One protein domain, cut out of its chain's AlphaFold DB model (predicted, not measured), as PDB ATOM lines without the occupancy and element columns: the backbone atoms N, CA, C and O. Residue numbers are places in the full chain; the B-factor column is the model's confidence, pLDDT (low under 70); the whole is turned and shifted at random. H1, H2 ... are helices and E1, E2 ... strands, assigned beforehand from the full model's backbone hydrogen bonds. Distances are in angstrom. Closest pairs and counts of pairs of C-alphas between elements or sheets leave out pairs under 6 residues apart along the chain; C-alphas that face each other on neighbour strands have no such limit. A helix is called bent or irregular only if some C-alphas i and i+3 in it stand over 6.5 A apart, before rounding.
ATOM      1  N   ILE A 162     221.878 219.191 343.605       41.94
ATOM      2  CA  ILE A 162     220.790 220.117 343.271       41.94
ATOM      3  C   ILE A 162     220.876 220.421 341.772       41.94
ATOM      4  O   ILE A 162     221.835 221.020 341.290       41.94
ATOM      5  N   LYS A 163     219.879 219.954 341.017       52.69
ATOM      6  CA  LYS A 163     219.775 220.179 339.574       52.69
ATOM      7  C   LYS A 163     218.940 221.433 339.330       52.69
ATOM      8  O   LYS A 163     217.718 221.355 339.250       52.69
ATOM      9  N   TYR A 164     219.592 222.584 339.202       53.22
ATOM     10  CA  TYR A 164     218.935 223.786 338.687       53.22
ATOM     11  C   TYR A 164     218.748 223.649 337.172       53.22
ATOM     12  O   TYR A 164     219.673 223.260 336.456       53.22
ATOM     13  N   ARG A 165     217.545 223.947 336.672       58.19
ATOM     14  CA  ARG A 165     217.271 224.069 335.234       58.19
ATOM     15  C   ARG A 165     217.146 225.554 334.916       58.19
ATOM     16  O   ARG A 165     216.102 226.148 335.158       58.19
ATOM     17  N   ILE A 166     218.226 226.140 334.410       69.50
ATOM     18  CA  ILE A 166     218.245 227.527 333.943       69.50
ATOM     19  C   ILE A 166     217.787 227.514 332.483       69.50
ATOM     20  O   ILE A 166     218.450 226.924 331.634       69.50
ATOM     21  N   GLU A 167     216.641 228.129 332.197       60.38
ATOM     22  CA  GLU A 167     216.170 228.346 330.827       60.38
ATOM     23  C   GLU A 167     216.376 229.812 330.461       60.38
ATOM     24  O   GLU A 167     215.576 230.674 330.818       60.38
ATOM     25  N   VAL A 168     217.450 230.103 329.728       70.88
ATOM     26  CA  VAL A 168     217.662 231.440 329.169       70.88
ATOM     27  C   VAL A 168     216.862 231.538 327.873       70.88
ATOM     28  O   VAL A 168     217.215 230.919 326.870       70.88
ATOM     29  N   ARG A 169     215.763 232.294 327.895       61.66
ATOM     30  CA  ARG A 169     214.996 232.629 326.692       61.66
ATOM     31  C   ARG A 169     215.391 234.019 326.229       61.66
ATOM     32  O   ARG A 169     215.038 235.010 326.860       61.66
ATOM     33  N   LEU A 170     216.119 234.065 325.124       57.03
ATOM     34  CA  LEU A 170     216.433 235.309 324.443       57.03
ATOM     35  C   LEU A 170     215.338 235.561 323.405       57.03
ATOM     36  O   LEU A 170     215.199 234.789 322.459       57.03
ATOM     37  N   VAL A 171     214.537 236.601 323.618       55.44
ATOM     38  CA  VAL A 171     213.549 237.068 322.643       55.44
ATOM     39  C   VAL A 171     214.183 238.246 321.912       55.44
ATOM     40  O   VAL A 171     214.520 239.244 322.542       55.44
ATOM     41  N   TYR A 172     214.397 238.098 320.605       58.91
ATOM     42  CA  TYR A 172     214.949 239.144 319.748       58.91
ATOM     43  C   TYR A 172     213.971 239.449 318.625       58.91
ATOM     44  O   TYR A 172     213.524 238.535 317.934       58.91
ATOM     45  N   ILE A 173     213.706 240.734 318.408       45.62
ATOM     46  CA  ILE A 173     213.011 241.226 317.224       45.62
ATOM     47  C   ILE A 173     213.964 242.222 316.564       45.62
ATOM     48  O   ILE A 173     214.228 243.284 317.114       45.62
ATOM     49  N   ASP A 174     214.527 241.813 315.427       40.41
ATOM     50  CA  ASP A 174     215.307 242.636 314.493       40.41
ATOM     51  C   ASP A 174     216.543 243.363 315.078       40.41
ATOM     52  O   ASP A 174     216.626 244.589 315.147       40.41
ATOM     53  N   ALA A 175     217.542 242.589 315.518       53.72
ATOM     54  CA  ALA A 175     218.819 243.118 316.002       53.72
ATOM     55  C   ALA A 175     219.896 243.095 314.903       53.72
ATOM     56  O   ALA A 175     220.130 242.071 314.260       53.72
ATOM     57  N   THR A 176     220.626 244.202 314.736       71.38
ATOM     58  CA  THR A 176     221.821 244.223 313.877       71.38
ATOM     59  C   THR A 176     222.980 243.444 314.523       71.38
ATOM     60  O   THR A 176     223.059 243.299 315.744       71.38
ATOM     61  N   ASN A 177     223.938 242.970 313.715       61.25
ATOM     62  CA  ASN A 177     225.102 242.188 314.177       61.25
ATOM     63  C   ASN A 177     225.936 242.858 315.293       61.25
ATOM     64  O   ASN A 177     226.663 242.174 316.018       61.25
ATOM     65  N   TYR A 178     225.868 244.186 315.431       59.19
ATOM     66  CA  TYR A 178     226.571 244.922 316.482       59.19
ATOM     67  C   TYR A 178     225.904 244.749 317.855       59.19
ATOM     68  O   TYR A 178     226.590 244.481 318.844       59.19
ATOM     69  N   GLU A 179     224.573 244.800 317.899       70.88
ATOM     70  CA  GLU A 179     223.776 244.665 319.125       70.88
ATOM     71  C   GLU A 179     223.929 243.267 319.741       70.88
ATOM     72  O   GLU A 179     224.114 243.115 320.951       70.88
ATOM     73  N   LEU A 180     224.008 242.229 318.901       70.94
ATOM     74  CA  LEU A 180     224.240 240.856 319.359       70.94
ATOM     75  C   LEU A 180     225.584 240.708 320.101       70.94
ATOM     76  O   LEU A 180     225.685 239.985 321.093       70.94
ATOM     77  N   ARG A 181     226.629 241.419 319.651       68.62
ATOM     78  CA  ARG A 181     227.950 241.408 320.303       68.62
ATOM     79  C   ARG A 181     227.929 242.121 321.650       68.62
ATOM     80  O   ARG A 181     228.637 241.688 322.560       68.62
ATOM     81  N   LEU A 182     227.157 243.199 321.784       71.62
ATOM     82  CA  LEU A 182     227.010 243.912 323.051       71.62
ATOM     83  C   LEU A 182     226.279 243.042 324.077       71.62
ATOM     84  O   LEU A 182     226.736 242.912 325.212       71.62
ATOM     85  N   ILE A 183     225.219 242.359 323.652       74.88
ATOM     86  CA  ILE A 183     224.431 241.480 324.521       74.88
ATOM     87  C   ILE A 183     225.231 240.246 324.939       74.88
ATOM     88  O   ILE A 183     225.215 239.887 326.112       74.88
ATOM     89  N   LEU A 184     226.014 239.642 324.039       75.31
ATOM     90  CA  LEU A 184     226.922 238.544 324.400       75.31
ATOM     91  C   LEU A 184     227.981 238.981 325.420       75.31
ATOM     92  O   LEU A 184     228.293 238.226 326.342       75.31
ATOM     93  N   LYS A 185     228.502 240.209 325.305       75.00
ATOM     94  CA  LYS A 185     229.406 240.781 326.313       75.00
ATOM     95  C   LYS A 185     228.691 241.005 327.644       75.00
ATOM     96  O   LYS A 185     229.258 240.674 328.681       75.00
ATOM     97  N   LEU A 186     227.460 241.512 327.628       76.75
ATOM     98  CA  LEU A 186     226.670 241.722 328.841       76.75
ATOM     99  C   LEU A 186     226.358 240.387 329.533       76.75
ATOM    100  O   LEU A 186     226.548 240.259 330.737       76.75
ATOM    101  N   LEU A 187     225.981 239.360 328.766       78.31
ATOM    102  CA  LEU A 187     225.733 238.013 329.275       78.31
ATOM    103  C   LEU A 187     227.003 237.403 329.882       78.31
ATOM    104  O   LEU A 187     226.948 236.816 330.958       78.31
ATOM    105  N   HIS A 188     228.154 237.599 329.233       81.31
ATOM    106  CA  HIS A 188     229.455 237.173 329.749       81.31
ATOM    107  C   HIS A 188     229.825 237.875 331.069       81.31
ATOM    108  O   HIS A 188     230.466 237.272 331.923       81.31
ATOM    109  N   TRP A 189     229.408 239.129 331.262       78.62
ATOM    110  CA  TRP A 189     229.628 239.883 332.503       78.62
ATOM    111  C   TRP A 189     228.640 239.530 333.619       78.62
ATOM    112  O   TRP A 189     229.022 239.466 334.786       78.62
ATOM    113  N   VAL A 190     227.377 239.291 333.276       78.25
ATOM    114  CA  VAL A 190     226.304 239.026 334.245       78.25
ATOM    115  C   VAL A 190     226.293 237.559 334.684       78.25
ATOM    116  O   VAL A 190     225.950 237.268 335.830       78.25
ATOM    117  N   ALA A 191     226.722 236.626 333.827       81.44
ATOM    118  CA  ALA A 191     226.731 235.199 334.147       81.44
ATOM    119  C   ALA A 191     227.561 234.853 335.403       81.44
ATOM    120  O   ALA A 191     227.022 234.160 336.262       81.44
ATOM    121  N   PRO A 192     228.798 235.355 335.601       77.44
ATOM    122  CA  PRO A 192     229.557 235.102 336.826       77.44
ATOM    123  C   PRO A 192     228.864 235.635 338.083       77.44
ATOM    124  O   PRO A 192     228.862 234.955 339.103       77.44
ATOM    125  N   VAL A 193     228.233 236.811 338.008       74.69
ATOM    126  CA  VAL A 193     227.530 237.433 339.144       74.69
ATOM    127  C   VAL A 193     226.264 236.654 339.498       74.69
ATOM    128  O   VAL A 193     226.001 236.409 340.676       74.69
ATOM    129  N   LEU A 194     225.506 236.206 338.494       77.75
ATOM    130  CA  LEU A 194     224.332 235.355 338.695       77.75
ATOM    131  C   LEU A 194     224.716 233.982 339.242       77.75
ATOM    132  O   LEU A 194     224.083 233.510 340.181       77.75
ATOM    133  N   ILE A 195     225.764 233.356 338.702       78.69
ATOM    134  CA  ILE A 195     226.271 232.068 339.192       78.69
ATOM    135  C   ILE A 195     226.738 232.214 340.639       78.69
ATOM    136  O   ILE A 195     226.355 231.412 341.482       78.69
ATOM    137  N   TYR A 196     227.504 233.259 340.952       75.00
ATOM    138  CA  TYR A 196     227.980 233.525 342.307       75.00
ATOM    139  C   TYR A 196     226.817 233.755 343.279       75.00
ATOM    140  O   TYR A 196     226.772 233.133 344.336       75.00
ATOM    141  N   SER A 197     225.827 234.560 342.885       72.94
ATOM    142  CA  SER A 197     224.631 234.830 343.695       72.94
ATOM    143  C   SER A 197     223.778 233.577 343.910       72.94
ATOM    144  O   SER A 197     223.271 233.369 345.006       72.94
ATOM    145  N   LEU A 198     223.653 232.706 342.902       70.50
ATOM    146  CA  LEU A 198     222.937 231.430 343.016       70.50
ATOM    147  C   LEU A 198     223.690 230.400 343.868       70.50
ATOM    148  O   LEU A 198     223.058 229.595 344.544       70.50
ATOM    149  N   VAL A 199     225.026 230.417 343.839       74.44
ATOM    150  CA  VAL A 199     225.877 229.511 344.629       74.44
ATOM    151  C   VAL A 199     225.970 229.952 346.093       74.44
ATOM    152  O   VAL A 199     226.081 229.100 346.972       74.44
ATOM    153  N   LEU A 200     225.913 231.258 346.365       68.25
ATOM    154  CA  LEU A 200     226.024 231.820 347.716       68.25
ATOM    155  C   LEU A 200     224.696 232.140 348.388       68.25
ATOM    156  O   LEU A 200     224.688 232.388 349.594       68.25
ATOM    157  N   ALA A 201     223.582 232.117 347.654       59.91
ATOM    158  CA  ALA A 201     222.276 232.205 348.279       59.91
ATOM    159  C   ALA A 201     222.135 231.051 349.294       59.91
ATOM    160  O   ALA A 201     222.371 229.889 348.942       59.91
ATOM    161  N   PRO A 202     221.789 231.343 350.563       47.78
ATOM    162  CA  PRO A 202     221.607 230.311 351.575       47.78
ATOM    163  C   PRO A 202     220.595 229.277 351.080       47.78
ATOM    164  O   PRO A 202     219.703 229.614 350.309       47.78
ATOM    165  N   LYS A 203     220.758 228.018 351.516       48.19
ATOM    166  CA  LYS A 203     219.919 226.852 351.182       48.19
ATOM    167  C   LYS A 203     218.424 227.142 351.378       48.19
ATOM    168  O   LYS A 203     217.836 226.750 352.382       48.19
ATOM    169  N   ILE A 204     217.793 227.795 350.416       51.88
ATOM    170  CA  ILE A 204     216.349 227.924 350.343       51.88
ATOM    171  C   ILE A 204     215.921 226.849 349.353       51.88
ATOM    172  O   ILE A 204     216.289 226.874 348.178       51.88
ATOM    173  N   HIS A 205     215.215 225.842 349.867       44.16
ATOM    174  CA  HIS A 205     214.632 224.754 349.088       44.16
ATOM    175  C   HIS A 205     213.531 225.309 348.176       44.16
ATOM    176  O   HIS A 205     212.345 225.160 348.451       44.16
ATOM    177  N   TYR A 206     213.914 225.961 347.081       53.66
ATOM    178  CA  TYR A 206     212.978 226.304 346.024       53.66
ATOM    179  C   TYR A 206     212.730 225.062 345.174       53.66
ATOM    180  O   TYR A 206     213.591 224.603 344.418       53.66
ATOM    181  N   ALA A 207     211.538 224.491 345.324       55.50
ATOM    182  CA  ALA A 207     211.016 223.511 344.392       55.50
ATOM    183  C   ALA A 207     210.955 224.144 342.989       55.50
ATOM    184  O   ALA A 207     210.148 225.029 342.735       55.50
ATOM    185  N   SER A 208     211.838 223.702 342.092       73.69
ATOM    186  CA  SER A 208     211.779 223.925 340.637       73.69
ATOM    187  C   SER A 208     211.492 225.360 340.152       73.69
ATOM    188  O   SER A 208     210.817 225.525 339.136       73.69
ATOM    189  N   SER A 209     212.022 226.390 340.815       77.19
ATOM    190  CA  SER A 209     211.950 227.767 340.307       77.19
ATOM    191  C   SER A 209     212.733 227.916 339.002       77.19
ATOM    192  O   SER A 209     213.877 227.456 338.903       77.19
ATOM    193  N   ARG A 210     212.131 228.557 337.993       87.38
ATOM    194  CA  ARG A 210     212.818 228.924 336.747       87.38
ATOM    195  C   ARG A 210     213.308 230.362 336.845       87.38
ATOM    196  O   ARG A 210     212.602 231.230 337.347       87.38
ATOM    197  N   LEU A 211     214.521 230.602 336.356       88.06
ATOM    198  CA  LEU A 211     215.070 231.943 336.186       88.06
ATOM    199  C   LEU A 211     214.931 232.344 334.717       88.06
ATOM    200  O   LEU A 211     215.542 231.712 333.856       88.06
ATOM    201  N   PHE A 212     214.162 233.394 334.452       87.25
ATOM    202  CA  PHE A 212     214.036 234.030 333.148       87.25
ATOM    203  C   PHE A 212     214.855 235.316 333.147       87.25
ATOM    204  O   PHE A 212     214.639 236.191 333.978       87.25
ATOM    205  N   VAL A 213     215.794 235.442 332.215       90.12
ATOM    206  CA  VAL A 213     216.526 236.692 331.989       90.12
ATOM    207  C   VAL A 213     216.174 237.173 330.594       90.12
ATOM    208  O   VAL A 213     216.520 236.511 329.616       90.12
ATOM    209  N   THR A 214     215.465 238.294 330.508       89.62
ATOM    210  CA  THR A 214     215.001 238.858 329.240       89.62
ATOM    211  C   THR A 214     215.612 240.246 329.071       89.62
ATOM    212  O   THR A 214     215.176 241.190 329.736       89.62
ATOM    213  N   PRO A 215     216.648 240.388 328.227       84.12
ATOM    214  CA  PRO A 215     217.115 241.702 327.822       84.12
ATOM    215  C   PRO A 215     216.053 242.342 326.922       84.12
ATOM    216  O   PRO A 215     215.584 241.726 325.968       84.12
ATOM    217  N   ILE A 216     215.660 243.564 327.249       87.12
ATOM    218  CA  ILE A 216     214.680 244.359 326.518       87.12
ATOM    219  C   ILE A 216     215.438 245.549 325.940       87.12
ATOM    220  O   ILE A 216     215.860 246.442 326.671       87.12
ATOM    221  N   TYR A 217     215.623 245.561 324.624       82.69
ATOM    222  CA  TYR A 217     216.226 246.688 323.925       82.69
ATOM    223  C   TYR A 217     215.209 247.296 322.965       82.69
ATOM    224  O   TYR A 217     214.785 246.647 322.011       82.69
ATOM    225  N   VAL A 218     214.798 248.534 323.242       79.31
ATOM    226  CA  VAL A 218     213.887 249.291 322.379       79.31
ATOM    227  C   VAL A 218     214.728 250.088 321.393       79.31
ATOM    228  O   VAL A 218     215.569 250.887 321.798       79.31
ATOM    229  N   GLN A 219     214.477 249.917 320.097       76.38
ATOM    230  CA  GLN A 219     215.165 250.684 319.063       76.38
ATOM    231  C   GLN A 219     214.867 252.185 319.229       76.38
ATOM    232  O   GLN A 219     213.721 252.631 319.084       76.38
ATOM    233  N   THR A 220     215.905 252.960 319.538       66.94
ATOM    234  CA  THR A 220     215.780 254.351 319.996       66.94
ATOM    235  C   THR A 220     215.382 255.331 318.894       66.94
ATOM    236  O   THR A 220     214.695 256.301 319.192       66.94
ATOM    237  N   ASN A 221     215.656 255.052 317.611       55.38
ATOM    238  CA  ASN A 221     215.631 256.136 316.613       55.38
ATOM    239  C   ASN A 221     214.586 256.079 315.484       55.38
ATOM    240  O   ASN A 221     214.408 257.102 314.834       55.38
ATOM    241  N   HIS A 222     213.855 254.980 315.236       51.91
ATOM    242  CA  HIS A 222     212.934 254.922 314.074       51.91
ATOM    243  C   HIS A 222     211.664 254.068 314.248       51.91
ATOM    244  O   HIS A 222     210.951 253.823 313.277       51.91
ATOM    245  N   SER A 223     211.351 253.608 315.461       70.00
ATOM    246  CA  SER A 223     210.135 252.819 315.696       70.00
ATOM    247  C   SER A 223     208.926 253.727 315.933       70.00
ATOM    248  O   SER A 223     209.003 254.699 316.682       70.00
ATOM    249  N   SER A 224     207.797 253.411 315.294       82.75
ATOM    250  CA  SER A 224     206.521 254.069 315.592       82.75
ATOM    251  C   SER A 224     206.087 253.766 317.032       82.75
ATOM    252  O   SER A 224     206.414 252.706 317.572       82.75
ATOM    253  N   ASP A 225     205.308 254.661 317.651       79.31
ATOM    254  CA  ASP A 225     204.776 254.451 319.010       79.31
ATOM    255  C   ASP A 225     204.014 253.116 319.128       79.31
ATOM    256  O   ASP A 225     204.134 252.416 320.129       79.31
ATOM    257  N   LEU A 226     203.328 252.695 318.057       80.19
ATOM    258  CA  LEU A 226     202.638 251.405 317.976       80.19
ATOM    259  C   LEU A 226     203.599 250.207 318.082       80.19
ATOM    260  O   LEU A 226     203.284 249.219 318.746       80.19
ATOM    261  N   LEU A 227     204.765 250.284 317.435       78.19
ATOM    262  CA  LEU A 227     205.806 249.254 317.514       78.19
ATOM    263  C   LEU A 227     206.388 249.180 318.928       78.19
ATOM    264  O   LEU A 227     206.575 248.082 319.446       78.19
ATOM    265  N   ARG A 228     206.599 250.330 319.578       76.31
ATOM    266  CA  ARG A 228     207.064 250.400 320.972       76.31
ATOM    267  C   ARG A 228     206.033 249.819 321.943       76.31
ATOM    268  O   ARG A 228     206.382 248.989 322.778       76.31
ATOM    269  N   ASP A 229     204.761 250.180 321.804       76.94
ATOM    270  CA  ASP A 229     203.689 249.670 322.668       76.94
ATOM    271  C   ASP A 229     203.463 248.160 322.468       76.94
ATOM    272  O   ASP A 229     203.273 247.418 323.435       76.94
ATOM    273  N   THR A 230     203.555 247.675 321.225       77.88
ATOM    274  CA  THR A 230     203.502 246.234 320.923       77.88
ATOM    275  C   THR A 230     204.697 245.502 321.529       77.88
ATOM    276  O   THR A 230     204.533 244.436 322.120       77.88
ATOM    277  N   PHE A 231     205.884 246.103 321.465       82.38
ATOM    278  CA  PHE A 231     207.095 245.548 322.052       82.38
ATOM    279  C   PHE A 231     207.005 245.443 323.579       82.38
ATOM    280  O   PHE A 231     207.346 244.405 324.131       82.38
ATOM    281  N   HIS A 232     206.459 246.443 324.281       81.12
ATOM    282  CA  HIS A 232     206.248 246.352 325.734       81.12
ATOM    283  C   HIS A 232     205.142 245.358 326.129       81.12
ATOM    284  O   HIS A 232     205.137 244.851 327.259       81.12
ATOM    285  N   ARG A 233     204.221 245.025 325.216       83.00
ATOM    286  CA  ARG A 233     203.166 244.033 325.460       83.00
ATOM    287  C   ARG A 233     203.728 242.624 325.656       83.00
ATOM    288  O   ARG A 233     203.189 241.872 326.469       83.00
ATOM    289  N   GLU A 234     204.811 242.262 324.971       81.56
ATOM    290  CA  GLU A 234     205.402 240.920 325.065       81.56
ATOM    291  C   GLU A 234     206.045 240.624 326.435       81.56
ATOM    292  O   GLU A 234     205.624 239.655 327.076       81.56
ATOM    293  N   PRO A 235     206.969 241.449 326.973       83.75
ATOM    294  CA  PRO A 235     207.493 241.274 328.326       83.75
ATOM    295  C   PRO A 235     206.399 241.327 329.386       83.75
ATOM    296  O   PRO A 235     206.433 240.575 330.355       83.75
ATOM    297  N   THR A 236     205.388 242.174 329.183       81.38
ATOM    298  CA  THR A 236     204.226 242.253 330.073       81.38
ATOM    299  C   THR A 236     203.459 240.930 330.089       81.38
ATOM    300  O   THR A 236     203.126 240.413 331.152       81.38
ATOM    301  N   THR A 237     203.251 240.315 328.925       84.75
ATOM    302  CA  THR A 237     202.628 238.987 328.818       84.75
ATOM    303  C   THR A 237     203.495 237.912 329.478       84.75
ATOM    304  O   THR A 237     202.970 237.032 330.161       84.75
ATOM    305  N   LEU A 238     204.822 238.004 329.359       82.81
ATOM    306  CA  LEU A 238     205.752 237.119 330.062       82.81
ATOM    307  C   LEU A 238     205.605 237.254 331.589       82.81
ATOM    308  O   LEU A 238     205.427 236.247 332.264       82.81
ATOM    309  N   LEU A 239     205.543 238.477 332.126       84.50
ATOM    310  CA  LEU A 239     205.324 238.746 333.558       84.50
ATOM    311  C   LEU A 239     203.981 238.221 334.103       84.50
ATOM    312  O   LEU A 239     203.868 237.956 335.309       84.50
ATOM    313  N   PHE A 240     202.963 238.122 333.241       84.38
ATOM    314  CA  PHE A 240     201.633 237.609 333.589       84.38
ATOM    315  C   PHE A 240     201.503 236.089 333.442       84.38
ATOM    316  O   PHE A 240     200.677 235.488 334.122       84.38
ATOM    317  N   THR A 241     202.301 235.458 332.580       83.88
ATOM    318  CA  THR A 241     202.224 234.010 332.304       83.88
ATOM    319  C   THR A 241     203.175 233.176 333.161       83.88
ATOM    320  O   THR A 241     202.979 231.970 333.320       83.88
ATOM    321  N   THR A 242     204.198 233.798 333.740       86.88
ATOM    322  CA  THR A 242     205.146 233.160 334.662       86.88
ATOM    323  C   THR A 242     204.516 232.811 336.003       86.88
ATOM    324  O   THR A 242     203.693 233.563 336.531       86.88
ATOM    325  N   LYS A 243     204.935 231.684 336.587       89.56
ATOM    326  CA  LYS A 243     204.429 231.228 337.886       89.56
ATOM    327  C   LYS A 243     204.924 232.146 339.003       89.56
ATOM    328  O   LYS A 243     205.970 232.775 338.883       89.56
ATOM    329  N   SER A 244     204.216 232.163 340.131       81.44
ATOM    330  CA  SER A 244     204.583 232.953 341.321       81.44
ATOM    331  C   SER A 244     205.975 232.634 341.887       81.44
ATOM    332  O   SER A 244     206.544 233.463 342.588       81.44
ATOM    333  N   LEU A 245     206.522 231.456 341.567       87.06
ATOM    334  CA  LEU A 245     207.841 230.990 342.008       87.06
ATOM    335  C   LEU A 245     208.961 231.220 340.983       87.06
ATOM    336  O   LEU A 245     210.113 230.886 341.271       87.06
ATOM    337  N   ASP A 246     208.640 231.735 339.798       89.69
ATOM    338  CA  ASP A 246     209.638 232.017 338.772       89.69
ATOM    339  C   ASP A 246     210.276 233.390 339.021       89.69
ATOM    340  O   ASP A 246     209.599 234.368 339.341       89.69
ATOM    341  N   ILE A 247     211.597 233.462 338.865       90.00
ATOM    342  CA  ILE A 247     212.363 234.704 338.995       90.00
ATOM    343  C   ILE A 247     212.536 235.275 337.593       90.00
ATOM    344  O   ILE A 247     213.029 234.582 336.704       90.00
ATOM    345  N   ILE A 248     212.154 236.532 337.387       91.94
ATOM    346  CA  ILE A 248     212.275 237.206 336.090       91.94
ATOM    347  C   ILE A 248     213.160 238.427 336.270       91.94
ATOM    348  O   ILE A 248     212.868 239.301 337.084       91.94
ATOM    349  N   ILE A 249     214.236 238.488 335.496       93.69
ATOM    350  CA  ILE A 249     215.134 239.632 335.413       93.69
ATOM    351  C   ILE A 249     214.904 240.277 334.052       93.69
ATOM    352  O   ILE A 249     215.263 239.712 333.019       93.69
ATOM    353  N   LEU A 250     214.296 241.461 334.066       91.00
ATOM    354  CA  LEU A 250     214.175 242.312 332.889       91.00
ATOM    355  C   LEU A 250     215.332 243.309 332.901       91.00
ATOM    356  O   LEU A 250     215.455 244.101 333.834       91.00
ATOM    357  N   ALA A 251     216.195 243.244 331.892       88.69
ATOM    358  CA  ALA A 251     217.290 244.196 331.719       88.69
ATOM    359  C   ALA A 251     216.922 245.153 330.582       88.69
ATOM    360  O   ALA A 251     216.956 244.748 329.424       88.69
ATOM    361  N   GLU A 252     216.533 246.385 330.914       89.81
ATOM    362  CA  GLU A 252     216.034 247.386 329.959       89.81
ATOM    363  C   GLU A 252     216.997 248.577 329.834       89.81
ATOM    364  O   GLU A 252     217.585 249.009 330.828       89.81
ATOM    365  N   ASP A 253     217.138 249.122 328.621       80.25
ATOM    366  CA  ASP A 253     217.786 250.421 328.401       80.25
ATOM    367  C   ASP A 253     216.797 251.570 328.693       80.25
ATOM    368  O   ASP A 253     215.853 251.836 327.938       80.25
TER     369      ASP A 253
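AT A GLANCE: This is residues 162 to 253 of the 366 residues of an uncharacterized protein of Opisthorchis viverrini (UniProt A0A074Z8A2). A narrow slab of two parallel strands, E1 and E2, runs through the middle between two helices, with H2 over one side and the long helix H1 farther off on the other. An extended stretch before H1, residues 166 to 172, runs beside E1 on the side away from E2. The assembly is loose, with a radius of gyration of the C-alphas of 15.3 A, and elongated, spanning 47 by 29 by 16 A; much of H1, residues 188 to 197, stands free. The printed part has 92 residues with two named helices and two named strands in the order H1, E1, H2, E2, its class mixed, helices and strands.

IN THESE COORDINATES: Residues 162 to 176 hold no named element. H1 follows, residues 177 to 200, from C-alpha 177 at (225.102, 242.188, 314.177), 35.1 A from first to last C-alpha. It has a kink of 29 degrees near residue 190 and is neither bent nor irregular, but only just: C-alphas 189 and 192 are 6.4 A apart. E1 is residues 211 to 216, 15.7 A long. H2 is residues 225 to 241, 24.5 A long. E2 is residues 247 to 252, 16.0 A long, and ends with C-alpha 252 at (216.034, 247.386, 329.959).

HOW THE PARTS SIT: E1 and E2 are parallel neighbours, with 14 degrees between their directions. C-alphas 213 and 249 face each other at 4.7 A. N 212 and O 247, at 2.8 A, and N 249 and O 212, at 2.8 A, are within hydrogen-bond range. E1, H2 and E2 form a strand-helix-strand unit, two parallel neighbour strands with a helix between them in the chain, and its crossover is right-handed. The closest C-alphas of E1 and H2 are those of Thr 214 and Pro 235, 7.9 A apart. Those of H2 and E2 are Leu 239 and Ile 248, 7.6 A apart. H1 is apart from H2 and from E2. O i to N i+4 pairs are within hydrogen-bond range in 17 of 20 cases in H1 and 11 of 13 in H2.

THE WHOLE: The two C-alphas farthest apart are those of Lys 203 and His 222, 47.1 A. Residues 199 to 204 and 221 to 226 also stand free. The printed part has no cut. The link from H2 to E2 is tight, those from H1 to E1 and from E1 to H2 are short, and no link is long. The mean pLDDT of the printed part is 73.4, and 27 residues are under 70, among them residues 162 to 167, 169 to 175 and 200 to 207.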